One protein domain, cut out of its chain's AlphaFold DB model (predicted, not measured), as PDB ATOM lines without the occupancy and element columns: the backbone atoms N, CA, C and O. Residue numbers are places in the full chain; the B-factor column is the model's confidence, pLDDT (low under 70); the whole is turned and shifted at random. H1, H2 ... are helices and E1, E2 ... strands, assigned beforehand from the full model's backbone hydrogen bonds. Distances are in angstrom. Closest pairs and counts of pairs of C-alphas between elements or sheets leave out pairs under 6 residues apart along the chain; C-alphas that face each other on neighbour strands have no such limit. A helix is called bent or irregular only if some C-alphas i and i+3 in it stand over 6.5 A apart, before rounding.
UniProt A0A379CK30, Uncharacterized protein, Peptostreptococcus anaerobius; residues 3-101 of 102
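AT A GLANCE: This is residues 3 to 101 of the 102 residues of an uncharacterized protein of Peptostreptococcus anaerobius (UniProt A0A379CK30). A small, strongly twisted sheet of three strands, E1 to E3, has helix H1 over one face, and H2 folds back beside H1 as the second leg of a helical hairpin, clear of the sheet. Beyond this body, residues 76 to 101, with H3, stick out as a free arm that makes much of the length. The printed part has 99 residues, with three named strands and then three named helices along the chain, E1 E2 E3 H1 H2 H3; the sheet order is E1, E2, E3, all antiparallel, and the class is mixed, helices and strands. The whole is loose, with a radius of gyration of the C-alphas of 18.1 A, and spans 58 by 34 by 19 A.

HOW THE PARTS SIT: Residues 3 to 4 pair antiparallel with residues 8 to 9 of E1, residues 8 to 13. E1 and E2, residues 16 to 24, form a hairpin at 141 degrees, with N 11 and O 18 3.0 A apart. E2 and E3, residues 30 to 38, form another at 152 degrees, with N 21 and O 33 2.8 A apart. These strands are a meander, each the antiparallel neighbour of the one before; E1 and E3 are its edge strands. E3 bends by 57 degrees at residue 35. H1, residues 41 to 55, is on the sheet at a height of 9.4 A, over E2 and E3, making two layers, a helix on one face of a sheet. It runs slantwise to the strands, at 57 degrees to E3 on the local plane; the closest C-alphas of H1 and E3 are those of Leu 44 and His 38, 5.4 A apart. H2, residues 58 to 77, touches H1 with residues 61 to 68 alone, and the two form a helical hairpin. Their closest C-alphas, those of Leu 45 and Leu 68, are 7.6 A apart, and their lines stand at a shallow tilt of 13 degrees, opposite ways. H2 is not on the sheet. H3, residues 83 to 100, touches no helix and is not on the sheet. Every O i to N i+4 pair is within hydrogen-bond range in H1 and H3; in H2, 13 of 16 are.

IN THESE COORDINATES: E1 begins at C-alpha 8, (-19.981, -27.394, 36.555), and is 16.4 A long; E2 is 24.6 A and E3 23.0 A. H1 is 21.5 A long, beginning at C-alpha 41, (-29.317, -16.988, 41.575). H2 is 29.6 A long and only just irregular: C-alphas 59 and 62 are 6.52 A apart. H3 is 25.6 A long and ends at C-alpha 100, (-25.670, 13.969, 23.704).

THE WHOLE: The C-alphas farthest apart, those of Lys 59 and Asn 100, are 60.0 A apart. The printed part has no cut, and its five links between named elements are tight. Mean pLDDT of the printed part is 74.2, with residues 52 to 87 and residue 101 under 70.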
ATOM      1  N   ARG A   3     -16.455 -21.642  39.072       78.75
ATOM      2  CA  ARG A   3     -16.410 -23.106  38.942       78.75
ATOM      3  C   ARG A   3     -17.047 -23.754  40.163       78.75
ATOM      4  O   ARG A   3     -16.737 -23.394  41.292       78.75
ATOM      5  N   ILE A   4     -17.909 -24.732  39.922       72.75
ATOM      6  CA  ILE A   4     -18.473 -25.595  40.952       72.75
ATOM      7  C   ILE A   4     -17.930 -26.980  40.664       72.75
ATOM      8  O   ILE A   4     -18.348 -27.604  39.694       72.75
ATOM      9  N   ASN A   5     -17.007 -27.449  41.507       70.94
ATOM     10  CA  ASN A   5     -16.296 -28.721  41.336       70.94
ATOM     11  C   ASN A   5     -15.641 -28.867  39.931       70.94
ATOM     12  O   ASN A   5     -15.319 -27.866  39.291       70.94
ATOM     13  N   LYS A   6     -15.347 -30.097  39.476       77.31
ATOM     14  CA  LYS A   6     -14.744 -30.357  38.147       77.31
ATOM     15  C   LYS A   6     -15.770 -30.429  37.007       77.31
ATOM     16  O   LYS A   6     -15.378 -30.502  35.850       77.31
ATOM     17  N   LYS A   7     -17.062 -30.459  37.332       80.25
ATOM     18  CA  LYS A   7     -18.162 -30.779  36.419       80.25
ATOM     19  C   LYS A   7     -18.984 -29.561  36.023       80.25
ATOM     20  O   LYS A   7     -19.516 -29.569  34.921       80.25
ATOM     21  N   TYR A   8     -19.101 -28.526  36.858       83.50
ATOM     22  CA  TYR A   8     -19.981 -27.394  36.555       83.50
ATOM     23  C   TYR A   8     -19.279 -26.039  36.607       83.50
ATOM     24  O   TYR A   8     -18.310 -25.823  37.333       83.50
ATOM     25  N   ALA A   9     -19.812 -25.091  35.843       86.31
ATOM     26  CA  ALA A   9     -19.401 -23.699  35.878       86.31
ATOM     27  C   ALA A   9     -20.613 -22.778  35.734       86.31
ATOM     28  O   ALA A   9     -21.450 -22.961  34.852       86.31
ATOM     29  N   ILE A  10     -20.684 -21.756  36.579       84.38
ATOM     30  CA  ILE A  10     -21.649 -20.672  36.463       84.38
ATOM     31  C   ILE A  10     -21.014 -19.546  35.651       84.38
ATOM     32  O   ILE A  10     -19.982 -18.982  36.035       84.38
ATOM     33  N   THR A  11     -21.654 -19.187  34.546       88.12
ATOM     34  CA  THR A  11     -21.405 -17.928  33.838       88.12
ATOM     35  C   THR A  11     -22.583 -16.985  34.056       88.12
ATOM     36  O   THR A  11     -23.650 -17.392  34.516       88.12
ATOM     37  N   VAL A  12     -22.360 -15.696  33.827       83.94
ATOM     38  CA  VAL A  12     -23.370 -14.654  34.018       83.94
ATOM     39  C   VAL A  12     -23.436 -13.867  32.723       83.94
ATOM     40  O   VAL A  12     -22.390 -13.504  32.185       83.94
ATOM     41  N   ASP A  13     -24.649 -13.648  32.245       82.69
ATOM     42  CA  ASP A  13     -24.977 -12.701  31.185       82.69
ATOM     43  C   ASP A  13     -25.779 -11.542  31.804       82.69
ATOM     44  O   ASP A  13     -26.276 -11.644  32.927       82.69
ATOM     45  N   SER A  14     -25.907 -10.447  31.065       78.25
ATOM     46  CA  SER A  14     -26.641  -9.221  31.385       78.25
ATOM     47  C   SER A  14     -28.005  -9.440  32.054       78.25
ATOM     48  O   SER A  14     -28.406  -8.629  32.883       78.25
ATOM     49  N   LEU A  15     -28.703 -10.540  31.743       75.81
ATOM     50  CA  LEU A  15     -30.060 -10.817  32.230       75.81
ATOM     51  C   LEU A  15     -30.209 -12.136  33.001       75.81
ATOM     52  O   LEU A  15     -31.282 -12.403  33.549       75.81
ATOM     53  N   CYS A  16     -29.190 -12.998  33.031       82.12
ATOM     54  CA  CYS A  16     -29.351 -14.325  33.616       82.12
ATOM     55  C   CYS A  16     -28.057 -14.966  34.125       82.12
ATOM     56  O   CYS A  16     -26.944 -14.682  33.688       82.12
ATOM     57  N   PHE A  17     -28.239 -15.904  35.049       84.69
ATOM     58  CA  PHE A  17     -27.224 -16.855  35.464       84.69
ATOM     59  C   PHE A  17     -27.327 -18.107  34.602       84.69
ATOM     60  O   PHE A  17     -28.409 -18.679  34.441       84.69
ATOM     61  N   ILE A  18     -26.191 -18.561  34.096       87.88
ATOM     62  CA  ILE A  18     -26.099 -19.687  33.178       87.88
ATOM     63  C   ILE A  18     -25.355 -20.818  33.878       87.88
ATOM     64  O   ILE A  18     -24.210 -20.653  34.307       87.88
ATOM     65  N   LEU A  19     -26.003 -21.975  33.996       88.38
ATOM     66  CA  LEU A  19     -25.354 -23.197  34.457       88.38
ATOM     67  C   LEU A  19     -24.749 -23.922  33.259       88.38
ATOM     68  O   LEU A  19     -25.465 -24.288  32.326       88.38
ATOM     69  N   ASN A  20     -23.453 -24.198  33.327       89.12
ATOM     70  CA  ASN A  20     -22.718 -24.958  32.328       89.12
ATOM     71  C   ASN A  20     -22.160 -26.242  32.937       89.12
ATOM     72  O   ASN A  20     -21.792 -26.282  34.111       89.12
ATOM     73  N   GLU A  21     -22.055 -27.271  32.110       90.31
ATOM     74  CA  GLU A  21     -21.234 -28.449  32.339       90.31
ATOM     75  C   GLU A  21     -19.859 -28.227  31.705       90.31
ATOM     76  O   GLU A  21     -19.761 -27.831  30.543       90.31
ATOM     77  N   VAL A  22     -18.794 -28.488  32.455       90.75
ATOM     78  CA  VAL A  22     -17.422 -28.481  31.946       90.75
ATOM     79  C   VAL A  22     -17.176 -29.822  31.263       90.75
ATOM     80  O   VAL A  22     -17.256 -30.877  31.894       90.75
ATOM     81  N   LYS A  23     -16.892 -29.787  29.963       91.25
ATOM     82  CA  LYS A  23     -16.554 -30.961  29.154       91.25
ATOM     83  C   LYS A  23     -15.171 -30.811  28.554       91.25
ATOM     84  O   LYS A  23     -14.645 -29.710  28.491       91.25
ATOM     85  N   LYS A  24     -14.599 -31.923  28.098       92.88
ATOM     86  CA  LYS A  24     -13.349 -31.941  27.336       92.88
ATOM     87  C   LYS A  24     -13.619 -32.400  25.912       92.88
ATOM     88  O   LYS A  24     -14.439 -33.302  25.712       92.88
ATOM     89  N   ASN A  25     -13.000 -31.748  24.932       90.69
ATOM     90  CA  ASN A  25     -13.001 -32.224  23.550       90.69
ATOM     91  C   ASN A  25     -12.013 -33.400  23.390       90.69
ATOM     92  O   ASN A  25     -11.402 -33.853  24.363       90.69
ATOM     93  N   LYS A  26     -11.898 -33.934  22.169       88.75
ATOM     94  CA  LYS A  26     -10.994 -35.060  21.871       88.75
ATOM     95  C   LYS A  26      -9.518 -34.695  22.073       88.75
ATOM     96  O   LYS A  26      -8.731 -35.576  22.397       88.75
ATOM     97  N   ASP A  27      -9.195 -33.413  21.963       90.12
ATOM     98  CA  ASP A  27      -7.855 -32.846  22.124       90.12
ATOM     99  C   ASP A  27      -7.535 -32.484  23.590       90.12
ATOM    100  O   ASP A  27      -6.450 -32.008  23.910       90.12
ATOM    101  N   GLY A  28      -8.470 -32.744  24.514       88.38
ATOM    102  CA  GLY A  28      -8.311 -32.509  25.949       88.38
ATOM    103  C   GLY A  28      -8.625 -31.083  26.413       88.38
ATOM    104  O   GLY A  28      -8.583 -30.826  27.621       88.38
ATOM    105  N   GLU A  29      -8.991 -30.181  25.502       91.56
ATOM    106  CA  GLU A  29      -9.359 -28.803  25.816       91.56
ATOM    107  C   GLU A  29     -10.739 -28.738  26.472       91.56
ATOM    108  O   GLU A  29     -11.701 -29.393  26.050       91.56
ATOM    109  N   GLU A  30     -10.838 -27.930  27.527       91.75
ATOM    110  CA  GLU A  30     -12.090 -27.738  28.244       91.75
ATOM    111  C   GLU A  30     -13.018 -26.778  27.497       91.75
ATOM    112  O   GLU A  30     -12.636 -25.661  27.159       91.75
ATOM    113  N   TYR A  31     -14.275 -27.182  27.320       91.94
ATOM    114  CA  TYR A  31     -15.344 -26.331  26.813       91.94
ATOM    115  C   TYR A  31     -16.565 -26.378  27.731       91.94
ATOM    116  O   TYR A  31     -16.806 -27.343  28.462       91.94
ATOM    117  N   LEU A  32     -17.354 -25.309  27.688       91.38
ATOM    118  CA  LEU A  32     -18.578 -25.186  28.465       91.38
ATOM    119  C   LEU A  32     -19.765 -25.641  27.620       91.38
ATOM    120  O   LEU A  32     -20.078 -25.039  26.595       91.38
ATOM    121  N   LYS A  33     -20.449 -26.695  28.064       92.00
ATOM    122  CA  LYS A  33     -21.752 -27.073  27.528       92.00
ATOM    123  C   LYS A  33     -22.835 -26.466  28.403       92.00
ATOM    124  O   LYS A  33     -23.018 -26.867  29.549       92.00
ATOM    125  N   GLN A  34     -23.595 -25.543  27.847       91.12
ATOM    126  CA  GLN A  34     -24.698 -24.933  28.564       91.12
ATOM    127  C   GLN A  34     -25.786 -25.954  28.935       91.12
ATOM    128  O   GLN A  34     -26.185 -26.786  28.115       91.12
ATOM    129  N   LEU A  35     -26.285 -25.871  30.170       87.25
ATOM    130  CA  LEU A  35     -27.352 -26.727  30.686       87.25
ATOM    131  C   LEU A  35     -28.667 -25.973  30.865       87.25
ATOM    132  O   LEU A  35     -29.704 -26.460  30.420       87.25
ATOM    133  N   THR A  36     -28.651 -24.836  31.568       86.69
ATOM    134  CA  THR A  36     -29.866 -24.080  31.915       86.69
ATOM    135  C   THR A  36     -29.577 -22.593  32.109       86.69
ATOM    136  O   THR A  36     -28.449 -22.207  32.420       86.69
ATOM    137  N   TYR A  37     -30.625 -21.777  31.999       88.94
ATOM    138  CA  TYR A  37     -30.607 -20.352  32.328       88.94
ATOM    139  C   TYR A  37     -31.555 -20.069  33.483       88.94
ATOM    140  O   TYR A  37     -32.618 -20.685  33.594       88.94
ATOM    141  N   HIS A  38     -31.191 -19.109  34.323       82.94
ATOM    142  CA  HIS A  38     -32.004 -18.690  35.453       82.94
ATOM    143  C   HIS A  38     -31.933 -17.177  35.630       82.94
ATOM    144  O   HIS A  38     -30.854 -16.620  35.789       82.94
ATOM    145  N   GLY A  39     -33.091 -16.514  35.677       76.31
ATOM    146  CA  GLY A  39     -33.164 -15.071  35.949       76.31
ATOM    147  C   GLY A  39     -32.781 -14.696  37.386       76.31
ATOM    148  O   GLY A  39     -32.561 -13.532  37.688       76.31
ATOM    149  N   THR A  40     -32.679 -15.675  38.292       79.06
ATOM    150  CA  THR A  40     -32.234 -15.452  39.670       79.06
ATOM    151  C   THR A  40     -31.230 -16.509  40.105       79.06
ATOM    152  O   THR A  40     -31.318 -17.682  39.731       79.06
ATOM    153  N   LEU A  41     -30.311 -16.101  40.978       72.88
ATOM    154  CA  LEU A  41     -29.317 -16.988  41.575       72.88
ATOM    155  C   LEU A  41     -29.970 -18.099  42.407       72.88
ATOM    156  O   LEU A  41     -29.556 -19.249  42.344       72.88
ATOM    157  N   ARG A  42     -31.079 -17.803  43.098       73.94
ATOM    158  CA  ARG A  42     -31.893 -18.814  43.793       73.94
ATOM    159  C   ARG A  42     -32.420 -19.887  42.832       73.94
ATOM    160  O   ARG A  42     -32.375 -21.073  43.159       73.94
ATOM    161  N   GLY A  43     -32.906 -19.485  41.655       72.50
ATOM    162  CA  GLY A  43     -33.370 -20.416  40.623       72.50
ATOM    163  C   GLY A  43     -32.248 -21.330  40.126       72.50
ATOM    164  O   GLY A  43     -32.446 -22.541  40.016       72.50
ATOM    165  N   LEU A  44     -31.060 -20.757  39.915       80.88
ATOM    166  CA  LEU A  44     -29.853 -21.487  39.529       80.88
ATOM    167  C   LEU A  44     -29.459 -22.533  40.576       80.88
ATOM    168  O   LEU A  44     -29.330 -23.712  40.250       80.88
ATOM    169  N   LEU A  45     -29.328 -22.128  41.840       75.44
ATOM    170  CA  LEU A  45     -28.935 -23.021  42.935       75.44
ATOM    171  C   LEU A  45     -29.954 -24.153  43.130       75.44
ATOM    172  O   LEU A  45     -29.577 -25.316  43.257       75.44
ATOM    173  N   THR A  46     -31.252 -23.844  43.039       74.94
ATOM    174  CA  THR A  46     -32.326 -24.851  43.112       74.94
ATOM    175  C   THR A  46     -32.211 -25.890  41.990       74.94
ATOM    176  O   THR A  46     -32.456 -27.077  42.208       74.94
ATOM    177  N   SER A  47     -31.841 -25.461  40.782       75.94
ATOM    178  CA  SER A  47     -31.647 -26.347  39.626       75.94
ATOM    179  C   SER A  47     -30.458 -27.288  39.816       75.94
ATOM    180  O   SER A  47     -30.571 -28.480  39.522       75.94
ATOM    181  N   ILE A  48     -29.351 -26.781  40.371       76.25
ATOM    182  CA  ILE A  48     -28.167 -27.583  40.710       76.25
ATOM    183  C   ILE A  48     -28.544 -28.659  41.731       76.25
ATOM    184  O   ILE A  48     -28.314 -29.841  41.484       76.25
ATOM    185  N   VAL A  49     -29.212 -28.270  42.822       72.19
ATOM    186  CA  VAL A  49     -29.665 -29.194  43.872       72.19
ATOM    187  C   VAL A  49     -30.566 -30.286  43.306       72.19
ATOM    188  O   VAL A  49     -30.307 -31.468  43.508       72.19
ATOM    189  N   LYS A  50     -31.582 -29.917  42.517       71.00
ATOM    190  CA  LYS A  50     -32.488 -30.889  41.886       71.00
ATOM    191  C   LYS A  50     -31.769 -31.853  40.941       71.00
ATOM    192  O   LYS A  50     -32.192 -33.001  40.826       71.00
ATOM    193  N   ARG A  51     -30.727 -31.402  40.234       71.88
ATOM    194  CA  ARG A  51     -29.942 -32.260  39.334       71.88
ATOM    195  C   ARG A  51     -29.047 -33.216  40.107       71.88
ATOM    196  O   ARG A  51     -29.034 -34.392  39.772       71.88
ATOM    197  N   GLU A  52     -28.360 -32.748  41.140       66.56
ATOM    198  CA  GLU A  52     -27.503 -33.608  41.959       66.56
ATOM    199  C   GLU A  52     -28.330 -34.629  42.759       66.56
ATOM    200  O   GLU A  52     -27.977 -35.805  42.757       66.56
ATOM    201  N   ILE A  53     -29.497 -34.238  43.304       62.88
ATOM    202  CA  ILE A  53     -30.459 -35.160  43.948       62.88
ATOM    203  C   ILE A  53     -30.832 -36.325  43.035       62.88
ATOM    204  O   ILE A  53     -30.923 -37.465  43.476       62.88
ATOM    205  N   LYS A  54     -31.083 -36.038  41.754       61.50
ATOM    206  CA  LYS A  54     -31.517 -37.051  40.784       61.50
ATOM    207  C   LYS A  54     -30.410 -38.028  40.387       61.50
ATOM    208  O   LYS A  54     -30.719 -39.050  39.785       61.50
ATOM    209  N   VAL A  55     -29.148 -37.694  40.651       57.88
ATOM    210  CA  VAL A  55     -27.982 -38.416  40.120       57.88
ATOM    211  C   VAL A  55     -27.203 -39.147  41.222       57.88
ATOM    212  O   VAL A  55     -26.439 -40.054  40.900       57.88
ATOM    213  N   LYS A  56     -27.388 -38.797  42.503       57.97
ATOM    214  CA  LYS A  56     -26.483 -39.208  43.587       57.97
ATOM    215  C   LYS A  56     -27.181 -39.795  44.820       57.97
ATOM    216  O   LYS A  56     -28.289 -39.408  45.178       57.97
ATOM    217  N   ASN A  57     -26.485 -40.707  45.505       53.06
ATOM    218  CA  ASN A  57     -26.885 -41.258  46.807       53.06
ATOM    219  C   ASN A  57     -26.720 -40.205  47.921       53.06
ATOM    220  O   ASN A  57     -25.813 -39.377  47.865       53.06
ATOM    221  N   ALA A  58     -27.539 -40.284  48.978       53.53
ATOM    222  CA  ALA A  58     -27.629 -39.309  50.080       53.53
ATOM    223  C   ALA A  58     -26.283 -38.874  50.716       53.53
ATOM    224  O   ALA A  58     -26.181 -37.774  51.245       53.53
ATOM    225  N   LYS A  59     -25.225 -39.696  50.639       51.81
ATOM    226  CA  LYS A  59     -23.881 -39.362  51.149       51.81
ATOM    227  C   LYS A  59     -23.151 -38.270  50.360       51.81
ATOM    228  O   LYS A  59     -22.320 -37.584  50.940       51.81
ATOM    229  N   GLU A  60     -23.448 -38.079  49.077       54.78
ATOM    230  CA  GLU A  60     -22.761 -37.077  48.243       54.78
ATOM    231  C   GLU A  60     -23.391 -35.675  48.328       54.78
ATOM    232  O   GLU A  60     -22.934 -34.733  47.682       54.78
ATOM    233  N   PHE A  61     -24.445 -35.533  49.129       59.31
ATOM    234  CA  PHE A  61     -25.126 -34.266  49.360       59.31
ATOM    235  C   PHE A  61     -24.344 -33.310  50.249       59.31
ATOM    236  O   PHE A  61     -24.480 -32.102  50.087       59.31
ATOM    237  N   LYS A  62     -23.507 -33.834  51.150       63.47
ATOM    238  CA  LYS A  62     -22.733 -33.017  52.087       63.47
ATOM    239  C   LYS A  62     -21.754 -32.090  51.355       63.47
ATOM    240  O   LYS A  62     -21.728 -30.894  51.614       63.47
ATOM    241  N   ASP A  63     -21.056 -32.609  50.345       62.66
ATOM    242  CA  ASP A  63     -20.148 -31.823  49.495       62.66
ATOM    243  C   ASP A  63     -20.876 -30.749  48.670       62.66
ATOM    244  O   ASP A  63     -20.277 -29.752  48.250       62.66
ATOM    245  N   LEU A  64     -22.152 -30.986  48.354       63.31
ATOM    246  CA  LEU A  64     -22.993 -30.021  47.657       63.31
ATOM    247  C   LEU A  64     -23.457 -28.925  48.616       63.31
ATOM    248  O   LEU A  64     -23.396 -27.755  48.259       63.31
ATOM    249  N   GLU A  65     -23.887 -29.301  49.817       65.50
ATOM    250  CA  GLU A  65     -24.281 -28.382  50.880       65.50
ATOM    251  C   GLU A  65     -23.132 -27.434  51.253       65.50
ATOM    252  O   GLU A  65     -23.320 -26.220  51.221       65.50
ATOM    253  N   GLU A  66     -21.921 -27.958  51.468       68.56
ATOM    254  CA  GLU A  66     -20.726 -27.147  51.752       68.56
ATOM    255  C   GLU A  66     -20.446 -26.128  50.632       68.56
ATOM    256  O   GLU A  66     -20.261 -24.941  50.901       68.56
ATOM    257  N   LYS A  67     -20.525 -26.541  49.360       65.19
ATOM    258  CA  LYS A  67     -20.331 -25.632  48.214       65.19
ATOM    259  C   LYS A  67     -21.437 -24.592  48.063       65.19
ATOM    260  O   LYS A  67     -21.174 -23.486  47.594       65.19
ATOM    261  N   LEU A  68     -22.678 -24.931  48.407       66.25
ATOM    262  CA  LEU A  68     -23.784 -23.972  48.384       66.25
ATOM    263  C   LEU A  68     -23.593 -22.904  49.461       66.25
ATOM    264  O   LEU A  68     -23.767 -21.723  49.158       66.25
ATOM    265  N   CYS A  69     -23.158 -23.304  50.657       68.19
ATOM    266  CA  CYS A  69     -22.786 -22.384  51.728       68.19
ATOM    267  C   CYS A  69     -21.616 -21.476  51.316       68.19
ATOM    268  O   CYS A  69     -21.693 -20.267  51.510       68.19
ATOM    269  N   GLU A  70     -20.574 -22.010  50.667       67.44
ATOM    270  CA  GLU A  70     -19.460 -21.201  50.142       67.44
ATOM    271  C   GLU A  70     -19.911 -20.171  49.098       67.44
ATOM    272  O   GLU A  70     -19.457 -19.025  49.110       67.44
ATOM    273  N   ILE A  71     -20.821 -20.550  48.194       63.88
ATOM    274  CA  ILE A  71     -21.388 -19.631  47.199       63.88
ATOM    275  C   ILE A  71     -22.226 -18.550  47.888       63.88
ATOM    276  O   ILE A  71     -22.091 -17.374  47.551       63.88
ATOM    277  N   GLU A  72     -23.067 -18.925  48.853       63.66
ATOM    278  CA  GLU A  72     -23.860 -17.983  49.645       63.66
ATOM    279  C   GLU A  72     -22.967 -16.979  50.385       63.66
ATOM    280  O   GLU A  72     -23.215 -15.772  50.344       63.66
ATOM    281  N   ASP A  73     -21.883 -17.458  50.984       64.69
ATOM    282  CA  ASP A  73     -20.888 -16.634  51.655       64.69
ATOM    283  C   ASP A  73     -20.139 -15.718  50.688       64.69
ATOM    284  O   ASP A  73     -19.946 -14.543  50.992       64.69
ATOM    285  N   LEU A  74     -19.753 -16.204  49.506       62.22
ATOM    286  CA  LEU A  74     -19.150 -15.373  48.461       62.22
ATOM    287  C   LEU A  74     -20.095 -14.246  48.027       62.22
ATOM    288  O   LEU A  74     -19.652 -13.110  47.852       62.22
ATOM    289  N   ILE A  75     -21.393 -14.530  47.899       59.75
ATOM    290  CA  ILE A  75     -22.414 -13.528  47.565       59.75
ATOM    291  C   ILE A  75     -22.566 -12.513  48.706       59.75
ATOM    292  O   ILE A  75     -22.564 -11.312  48.450       59.75
ATOM    293  N   LYS A  76     -22.650 -12.969  49.964       60.50
ATOM    294  CA  LYS A  76     -22.774 -12.096  51.148       60.50
ATOM    295  C   LYS A  76     -21.539 -11.218  51.370       60.50
ATOM    296  O   LYS A  76     -21.670 -10.068  51.787       60.50
ATOM    297  N   ARG A  77     -20.341 -11.752  51.103       59.59
ATOM    298  CA  ARG A  77     -19.056 -11.046  51.247       59.59
ATOM    299  C   ARG A  77     -18.790 -10.079  50.097       59.59
ATOM    300  O   ARG A  77     -18.083  -9.096  50.300       59.59
ATOM    301  N   LYS A  78     -19.401 -10.280  48.923       54.47
ATOM    302  CA  LYS A  78     -19.447  -9.272  47.855       54.47
ATOM    303  C   LYS A  78     -20.430  -8.142  48.200       54.47
ATOM    304  O   LYS A  78     -21.436  -7.936  47.534       54.47
ATOM    305  N   LYS A  79     -20.076  -7.346  49.214       52.34
ATOM    306  CA  LYS A  79     -20.636  -6.005  49.482       52.34
ATOM    307  C   LYS A  79     -20.099  -4.925  48.527       52.34
ATOM    308  O   LYS A  79     -20.289  -3.744  48.780       52.34
ATOM    309  N   ASP A  80     -19.441  -5.314  47.440       49.59
ATOM    310  CA  ASP A  80     -18.749  -4.390  46.531       49.59
ATOM    311  C   ASP A  80     -19.664  -3.800  45.445       49.59
ATOM    312  O   ASP A  80     -19.219  -3.144  44.511       49.59
ATOM    313  N   ILE A  81     -20.971  -4.061  45.535       51.47
ATOM    314  CA  ILE A  81     -21.969  -3.509  44.626       51.47
ATOM    315  C   ILE A  81     -23.149  -3.018  45.457       51.47
ATOM    316  O   ILE A  81     -24.037  -3.777  45.851       51.47
ATOM    317  N   ASN A  82     -23.161  -1.717  45.726       60.53
ATOM    318  CA  ASN A  82     -24.344  -1.052  46.235       60.53
ATOM    319  C   ASN A  82     -25.327  -0.902  45.065       60.53
ATOM    320  O   ASN A  82     -25.078  -0.155  44.126       60.53
ATOM    321  N   VAL A  83     -26.467  -1.593  45.108       57.31
ATOM    322  CA  VAL A  83     -27.516  -1.487  44.071       57.31
ATOM    323  C   VAL A  83     -27.911  -0.023  43.818       57.31
ATOM    324  O   VAL A  83     -28.234   0.357  42.694       57.31
ATOM    325  N   SER A  84     -27.822   0.818  44.848       64.50
ATOM    326  CA  SER A  84     -28.073   2.258  44.763       64.50
ATOM    327  C   SER A  84     -27.019   2.996  43.929       64.50
ATOM    328  O   SER A  84     -27.382   3.913  43.198       64.50
ATOM    329  N   SER A  85     -25.738   2.600  43.995       63.12
ATOM    330  CA  SER A  85     -24.673   3.213  43.186       63.12
ATOM    331  C   SER A  85     -24.793   2.809  41.719       63.12
ATOM    332  O   SER A  85     -24.781   3.680  40.859       63.12
ATOM    333  N   LEU A  86     -25.063   1.529  41.435       59.25
ATOM    334  CA  LEU A  86     -25.329   1.064  40.067       59.25
ATOM    335  C   LEU A  86     -26.543   1.753  39.441       59.25
ATOM    336  O   LEU A  86     -26.529   2.117  38.268       59.25
ATOM    337  N   ARG A  87     -27.615   1.939  40.220       69.19
ATOM    338  CA  ARG A  87     -28.819   2.623  39.743       69.19
ATOM    339  C   ARG A  87     -28.535   4.089  39.423       69.19
ATOM    340  O   ARG A  87     -29.053   4.595  38.433       69.19
ATOM    341  N   LYS A  88     -27.712   4.749  40.240       74.75
ATOM    342  CA  LYS A  88     -27.266   6.123  40.004       74.75
ATOM    343  C   LYS A  88     -26.436   6.220  38.721       74.75
ATOM    344  O   LYS A  88     -26.797   7.000  37.848       74.75
ATOM    345  N   GLU A  89     -25.419   5.374  38.568       73.00
ATOM    346  CA  GLU A  89     -24.578   5.320  37.362       73.00
ATOM    347  C   GLU A  89     -25.403   5.046  36.096       73.00
ATOM    348  O   GLU A  89     -25.205   5.700  35.075       73.00
ATOM    349  N   TYR A  90     -26.383   4.137  36.165       77.88
ATOM    350  CA  TYR A  90     -27.296   3.867  35.053       77.88
ATOM    351  C   TYR A  90     -28.099   5.106  34.637       77.88
ATOM    352  O   TYR A  90     -28.197   5.399  33.447       77.88
ATOM    353  N   PHE A  91     -28.677   5.840  35.594       85.00
ATOM    354  CA  PHE A  91     -29.449   7.044  35.276       85.00
ATOM    355  C   PHE A  91     -28.565   8.173  34.745       85.00
ATOM    356  O   PHE A  91     -28.944   8.814  33.770       85.00
ATOM    357  N   GLU A  92     -27.373   8.366  35.311       83.12
ATOM    358  CA  GLU A  92     -26.395   9.337  34.806       83.12
ATOM    359  C   GLU A  92     -25.953   9.001  33.373       83.12
ATOM    360  O   GLU A  92     -25.828   9.886  32.524       83.12
ATOM    361  N   TYR A  93     -25.751   7.716  33.076       75.56
ATOM    362  CA  TYR A  93     -25.405   7.251  31.736       75.56
ATOM    363  C   TYR A  93     -26.563   7.428  30.748       75.56
ATOM    364  O   TYR A  93     -26.360   7.923  29.638       75.56
ATOM    365  N   LYS A  94     -27.790   7.095  31.163       81.38
ATOM    366  CA  LYS A  94     -29.003   7.301  30.366       81.38
ATOM    367  C   LYS A  94     -29.201   8.781  30.027       81.38
ATOM    368  O   LYS A  94     -29.373   9.106  28.856       81.38
ATOM    369  N   GLU A  95     -29.100   9.675  31.013       85.06
ATOM    370  CA  GLU A  95     -29.210  11.122  30.784       85.06
ATOM    371  C   GLU A  95     -28.125  11.639  29.833       85.06
ATOM    372  O   GLU A  95     -28.382  12.533  29.028       85.06
ATOM    373  N   ARG A  96     -26.905  11.094  29.908       79.69
ATOM    374  CA  ARG A  96     -25.815  11.448  28.989       79.69
ATOM    375  C   ARG A  96     -26.103  11.033  27.551       79.69
ATOM    376  O   ARG A  96     -25.784  11.810  26.657       79.69
ATOM    377  N   ILE A  97     -26.683   9.854  27.328       81.44
ATOM    378  CA  ILE A  97     -27.108   9.419  25.988       81.44
ATOM    379  C   ILE A  97     -28.248  10.310  25.488       81.44
ATOM    380  O   ILE A  97     -28.166  10.842  24.386       81.44
ATOM    381  N   GLU A  98     -29.264  10.554  26.320       80.56
ATOM    382  CA  GLU A  98     -30.420  11.383  25.952       80.56
ATOM    383  C   GLU A  98     -30.035  12.846  25.663       80.56
ATOM    384  O   GLU A  98     -30.618  13.464  24.777       80.56
ATOM    385  N   LYS A  99     -29.035  13.401  26.365       77.94
ATOM    386  CA  LYS A  99     -28.536  14.770  26.133       77.94
ATOM    387  C   LYS A  99     -27.571  14.893  24.956       77.94
ATOM    388  O   LYS A  99     -27.556  15.943  24.322       77.94
ATOM    389  N   ASN A 100     -26.744  13.879  24.701       76.19
ATOM    390  CA  ASN A 100     -25.670  13.969  23.704       76.19
ATOM    391  C   ASN A 100     -25.979  13.254  22.380       76.19
ATOM    392  O   ASN A 100     -25.181  13.382  21.458       76.19
ATOM    393  N   GLY A 101     -27.106  12.541  22.270       56.38
ATOM    394  CA  GLY A 101     -27.614  12.004  21.004       56.38
ATOM    395  C   GLY A 101     -26.617  11.127  20.242       56.38
ATOM    396  O   GLY A 101     -26.329  11.419  19.083       56.38
TER     397      GLY A 101